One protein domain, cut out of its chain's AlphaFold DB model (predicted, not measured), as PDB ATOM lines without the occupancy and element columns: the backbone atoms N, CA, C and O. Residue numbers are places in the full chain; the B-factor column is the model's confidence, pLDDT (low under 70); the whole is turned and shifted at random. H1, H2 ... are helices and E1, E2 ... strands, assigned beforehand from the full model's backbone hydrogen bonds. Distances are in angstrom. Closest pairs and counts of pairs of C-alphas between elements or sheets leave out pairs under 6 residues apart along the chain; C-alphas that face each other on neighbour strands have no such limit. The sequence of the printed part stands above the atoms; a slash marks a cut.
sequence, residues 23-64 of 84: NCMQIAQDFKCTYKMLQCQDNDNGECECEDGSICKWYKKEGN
ATOM      1  N   ASN A  23      38.978 106.248   6.282       81.38
ATOM      2  CA  ASN A  23      38.614 104.914   6.766       81.38
ATOM      3  C   ASN A  23      39.778 104.201   7.458       81.38
ATOM      4  O   ASN A  23      39.575 103.553   8.481       81.38
ATOM      5  N   CYS A  24      40.999 104.371   6.957       81.56
ATOM      6  CA  CYS A  24      42.174 103.725   7.523       81.56
ATOM      7  C   CYS A  24      42.493 104.260   8.926       81.56
ATOM      8  O   CYS A  24      42.738 103.482   9.844       81.56
ATOM      9  N   MET A  25      42.389 105.580   9.122       83.31
ATOM     10  CA  MET A  25      42.536 106.199  10.447       83.31
ATOM     11  C   MET A  25      41.508 105.660  11.444       83.31
ATOM     12  O   MET A  25      41.833 105.409  12.602       83.31
ATOM     13  N   GLN A  26      40.266 105.463  10.996       84.19
ATOM     14  CA  GLN A  26      39.206 104.928  11.844       84.19
ATOM     15  C   GLN A  26      39.465 103.466  12.231       84.19
ATOM     16  O   GLN A  26      39.258 103.095  13.381       84.19
ATOM     17  N   ILE A  27      39.970 102.652  11.300       82.88
ATOM     18  CA  ILE A  27      40.353 101.259  11.568       82.88
ATOM     19  C   ILE A  27      41.546 101.194  12.532       82.88
ATOM     20  O   ILE A  27      41.529 100.408  13.475       82.88
ATOM     21  N   ALA A  28      42.548 102.059  12.360       83.44
ATOM     22  CA  ALA A  28      43.687 102.153  13.274       83.44
ATOM     23  C   ALA A  28      43.246 102.506  14.708       83.44
ATOM     24  O   ALA A  28      43.712 101.900  15.674       83.44
ATOM     25  N   GLN A  29      42.297 103.437  14.860       83.62
ATOM     26  CA  GLN A  29      41.689 103.749  16.159       83.62
ATOM     27  C   GLN A  29      40.894 102.573  16.736       83.62
ATOM     28  O   GLN A  29      40.962 102.327  17.945       83.62
ATOM     29  N   ASP A  30      40.153 101.853  15.887       81.88
ATOM     30  CA  ASP A  30      39.433 100.644  16.283       81.88
ATOM     31  C   ASP A  30      40.442  99.625  16.870       81.88
ATOM     32  O   ASP A  30      40.213  99.120  17.967       81.88
ATOM     33  N   PHE A  31      41.619  99.440  16.256       81.50
ATOM     34  CA  PHE A  31      42.709  98.590  16.771       81.50
ATOM     35  C   PHE A  31      43.578  99.204  17.877       81.50
ATOM     36  O   PHE A  31      44.567  98.591  18.258       81.50
ATOM     37  N   LYS A  32      43.236 100.378  18.429       80.12
ATOM     38  CA  LYS A  32      44.016 101.058  19.489       80.12
ATOM     39  C   LYS A  32      45.455 101.413  19.102       80.12
ATOM     40  O   LYS A  32      46.293 101.617  19.977       80.12
ATOM     41  N   CYS A  33      45.736 101.548  17.812       81.25
ATOM     42  CA  CYS A  33      47.002 102.094  17.350       81.25
ATOM     43  C   CYS A  33      47.200 103.507  17.904       81.25
ATOM     44  O   CYS A  33      46.331 104.372  17.748       81.25
ATOM     45  N   THR A  34      48.367 103.772  18.487       70.44
ATOM     46  CA  THR A  34      48.834 105.157  18.592       70.44
ATOM     47  C   THR A  34      49.257 105.597  17.189       70.44
ATOM     48  O   THR A  34      49.674 104.774  16.380       70.44
ATOM     49  N   TYR A  35      49.140 106.880  16.841       69.12
ATOM     50  CA  TYR A  35      49.502 107.384  15.500       69.12
ATOM     51  C   TYR A  35      50.990 107.187  15.131       69.12
ATOM     52  O   TYR A  35      51.437 107.612  14.065       69.12
ATOM     53  N   LYS A  36      51.773 106.561  16.014       73.81
ATOM     54  CA  LYS A  36      53.174 106.229  15.825       73.81
ATOM     55  C   LYS A  36      53.320 105.207  14.695       73.81
ATOM     56  O   LYS A  36      52.743 104.124  14.730       73.81
ATOM     57  N   MET A  37      54.093 105.589  13.677       78.75
ATOM     58  CA  MET A  37      54.359 104.777  12.482       78.75
ATOM     59  C   MET A  37      53.096 104.225  11.799       78.75
ATOM     60  O   MET A  37      53.125 103.156  11.197       78.75
ATOM     61  N   LEU A  38      51.984 104.963  11.873       84.31
ATOM     62  CA  LEU A  38      50.755 104.599  11.185       84.31
ATOM     63  C   LEU A  38      50.946 104.740   9.672       84.31
ATOM     64  O   LEU A  38      51.074 105.849   9.152       84.31
ATOM     65  N   GLN A  39      50.937 103.611   8.970       87.88
ATOM     66  CA  GLN A  39      51.006 103.546   7.519       87.88
ATOM     67  C   GLN A  39      49.694 103.013   6.957       87.88
ATOM     68  O   GLN A  39      49.320 101.860   7.151       87.88
ATOM     69  N   CYS A  40      49.002 103.870   6.216       85.12
ATOM     70  CA  CYS A  40      47.823 103.497   5.452       85.12
ATOM     71  C   CYS A  40      48.228 103.208   4.016       85.12
ATOM     72  O   CYS A  40      48.590 104.135   3.293       85.12
ATOM     73  N   GLN A  41      48.156 101.941   3.610       82.94
ATOM     74  CA  GLN A  41      48.342 101.579   2.203       82.94
ATOM     75  C   GLN A  41      47.098 101.957   1.398       82.94
ATOM     76  O   GLN A  41      47.213 102.617   0.372       82.94
ATOM     77  N   ASP A  42      45.912 101.628   1.920       82.19
ATOM     78  CA  ASP A  42      44.617 101.927   1.304       82.19
ATOM     79  C   ASP A  42      43.588 102.338   2.369       82.19
ATOM     80  O   ASP A  42      43.915 102.564   3.532       82.19
ATOM     81  N   ASN A  43      42.311 102.420   1.990       81.94
ATOM     82  CA  ASN A  43      41.208 102.664   2.923       81.94
ATOM     83  C   ASN A  43      41.006 101.546   3.950       81.94
ATOM     84  O   ASN A  43      40.598 101.829   5.072       81.94
ATOM     85  N   ASP A  44      41.292 100.303   3.564       83.31
ATOM     86  CA  ASP A  44      40.944  99.114   4.346       83.31
ATOM     87  C   ASP A  44      42.172  98.291   4.764       83.31
ATOM     88  O   ASP A  44      42.017  97.244   5.397       83.31
ATOM     89  N   ASN A  45      43.375  98.770   4.424       86.38
ATOM     90  CA  ASN A  45      44.652  98.092   4.634       86.38
ATOM     91  C   ASN A  45      45.667  99.062   5.242       86.38
ATOM     92  O   ASN A  45      45.808 100.197   4.774       86.38
ATOM     93  N   GLY A  46      46.407  98.606   6.241       88.69
ATOM     94  CA  GLY A  46      47.434  99.419   6.872       88.69
ATOM     95  C   GLY A  46      48.131  98.706   8.014       88.69
ATOM     96  O   GLY A  46      47.849  97.548   8.326       88.69
ATOM     97  N   GLU A  47      49.070  99.416   8.617       89.50
ATOM     98  CA  GLU A  47      49.817  98.956   9.773       89.50
ATOM     99  C   GLU A  47      50.162 100.105  10.718       89.50
ATOM    100  O   GLU A  47      50.171 101.273  10.330       89.50
ATOM    101  N   CYS A  48      50.420  99.776  11.976       86.94
ATOM    102  CA  CYS A  48      50.840 100.720  13.001       86.94
ATOM    103  C   CYS A  48      51.782 100.045  14.005       86.94
ATOM    104  O   CYS A  48      51.769  98.818  14.156       86.94
ATOM    105  N   GLU A  49      52.557 100.855  14.725       86.12
ATOM    106  CA  GLU A  49      53.340 100.405  15.875       86.12
ATOM    107  C   GLU A  49      52.553 100.664  17.171       86.12
ATOM    108  O   GLU A  49      52.075 101.773  17.433       86.12
ATOM    109  N   CYS A  50      52.399  99.625  17.983       81.88
ATOM    110  CA  CYS A  50      51.774  99.682  19.298       81.88
ATOM    111  C   CYS A  50      52.740 100.273  20.343       81.88
ATOM    112  O   CYS A  50      53.934 100.446  20.095       81.88
ATOM    113  N   GLU A  51      52.243 100.598  21.540       78.44
ATOM    114  CA  GLU A  51      53.070 101.211  22.598       78.44
ATOM    115  C   GLU A  51      54.193 100.296  23.112       78.44
ATOM    116  O   GLU A  51      55.247 100.782  23.517       78.44
ATOM    117  N   ASP A  52      53.994  98.979  23.054       79.19
ATOM    118  CA  ASP A  52      54.993  97.959  23.388       79.19
ATOM    119  C   ASP A  52      56.009  97.708  22.250       79.19
ATOM    120  O   ASP A  52      56.881  96.851  22.380       79.19
ATOM    121  N   GLY A  53      55.910  98.450  21.139       80.00
ATOM    122  CA  GLY A  53      56.765  98.313  19.957       80.00
ATOM    123  C   GLY A  53      56.357  97.183  19.010       80.00
ATOM    124  O   GLY A  53      57.035  96.938  18.012       80.00
ATOM    125  N   SER A  54      55.263  96.475  19.296       83.56
ATOM    126  CA  SER A  54      54.739  95.440  18.407       83.56
ATOM    127  C   SER A  54      54.019  96.044  17.193       83.56
ATOM    128  O   SER A  54      53.527  97.170  17.235       83.56
ATOM    129  N   ILE A  55      53.962  95.308  16.077       86.12
ATOM    130  CA  ILE A  55      53.349  95.795  14.831       86.12
ATOM    131  C   ILE A  55      51.955  95.193  14.661       86.12
ATOM    132  O   ILE A  55      51.799  93.975  14.556       86.12
ATOM    133  N   CYS A  56      50.945  96.053  14.573       85.19
ATOM    134  CA  CYS A  56      49.584  95.680  14.204       85.19
ATOM    135  C   CYS A  56      49.388  95.946  12.711       85.19
ATOM    136  O   CYS A  56      49.593  97.063  12.248       85.19
ATOM    137  N   LYS A  57      48.981  94.919  11.960       87.81
ATOM    138  CA  LYS A  57      48.638  95.026  10.535       87.81
ATOM    139  C   LYS A  57      47.195  94.599  10.329       87.81
ATOM    140  O   LYS A  57      46.767  93.608  10.921       87.81
ATOM    141  N   TRP A  58      46.471  95.299   9.468       85.88
ATOM    142  CA  TRP A  58      45.123  94.922   9.058       85.88
ATOM    143  C   TRP A  58      44.998  94.880   7.543       85.88
ATOM    144  O   TRP A  58      45.614  95.657   6.810       85.88
ATOM    145  N   TYR A  59      44.156  93.963   7.088       86.44
ATOM    146  CA  TYR A  59      43.828  93.755   5.692       86.44
ATOM    147  C   TYR A  59      42.319  93.576   5.567       86.44
ATOM    148  O   TYR A  59      41.720  92.825   6.331       86.44
ATOM    149  N   LYS A  60      41.677  94.280   4.629       84.62
ATOM    150  CA  LYS A  60      40.210  94.260   4.460       84.62
ATOM    151  C   LYS A  60      39.442  94.528   5.766       84.62
ATOM    152  O   LYS A  60      38.384  93.949   5.994       84.62
ATOM    153  N   LYS A  61      39.949  95.440   6.606       76.50
ATOM    154  CA  LYS A  61      39.402  95.779   7.943       76.50
ATOM    155  C   LYS A  61      39.509  94.667   8.992       76.50
ATOM    156  O   LYS A  61      39.018  94.842  10.106       76.50
ATOM    157  N   GLU A  62      40.161  93.560   8.669       78.31
ATOM    158  CA  GLU A  62      40.451  92.480   9.602       78.31
ATOM    159  C   GLU A  62      41.911  92.599  10.038       78.31
ATOM    160  O   GLU A  62      42.834  92.610   9.223       78.31
ATOM    161  N   GLY A  63      42.123  92.771  11.339       73.94
ATOM    162  CA  GLY A  63      43.459  92.756  11.918       73.94
ATOM    163  C   GLY A  63      44.013  91.343  11.840       73.94
ATOM    164  O   GLY A  63      43.274  90.385  12.077       73.94
ATOM    165  N   ASN A  64      45.303  91.206  11.545       74.75
ATOM    166  CA  ASN A  64      45.986  89.931  11.735       74.75
ATOM    167  C   ASN A  64      45.784  89.459  13.193       74.75
ATOM    168  O   ASN A  64      45.709  90.300  14.090       74.75
TER     169      ASN A  64
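This is residues 23 to 64 of the 84 residues of a protein of Tetrahymena thermophila (strain SB210) (UniProt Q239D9). A small two-stranded hairpin, E1 and E2, has one short helix, H1, near it, closer to E1 than to E2. A long loop, residues 31 to 45, leads from the helix round to E1, and its residues 39 to 40 pair with E1 as a short extra stretch of strand, while residues 62 to 63 fold back on E2. The printed part has 42 residues, with one named helix and then two named strands in the order H1, E1, E2; the sheet is E1 - E2, antiparallel. The class is mixed, helices and strands, with only 17 residues in named elements, under half. The whole is compact, with a radius of gyration of the C-alphas of 8.7 A and a rounded outline spanning 24 by 17 by 16 A.

H1, residues 23 to 30, has every O i to N i+4 pair within hydrogen-bond range. Between H1 and E1, residues 46 to 49, the closest C-alphas are those of Cys 24 and Gly 46, 6.8 A apart. H1 and E2, residues 55 to 59, are near each other, with 5 pairs of C-alphas within 10 A. Residues 39 to 40 pair antiparallel with residues 46 to 47 of E1. E1 and E2 form a hairpin, antiparallel at 167 degrees between their directions. The C-alphas of residues 47 and 57 face each other at 4.2 A; N 48 and O 56 are within hydrogen-bond range at 2.8 A, and N 56 and O 48 at 2.9 A. Residues 58 to 59 of E2 pair antiparallel with residues 62 to 63.

H1 begins at C-alpha 23, (38.614, 104.914, 6.766), and measures 10.5 A from first to last C-alpha. E1 measures 10.8 A. E2 measures 13.4 A and ends at C-alpha 59, (43.828, 93.755, 5.692).

The C-alphas farthest apart are those of Asn 43 and Asp 52, at 25.1 A. The printed part has no cut. The link from H1 to E1 is long, with 15 residues; that from E1 to E2 is tight, with 5. The mean pLDDT of the printed part is 82.0, and Tyr 35 is under 70.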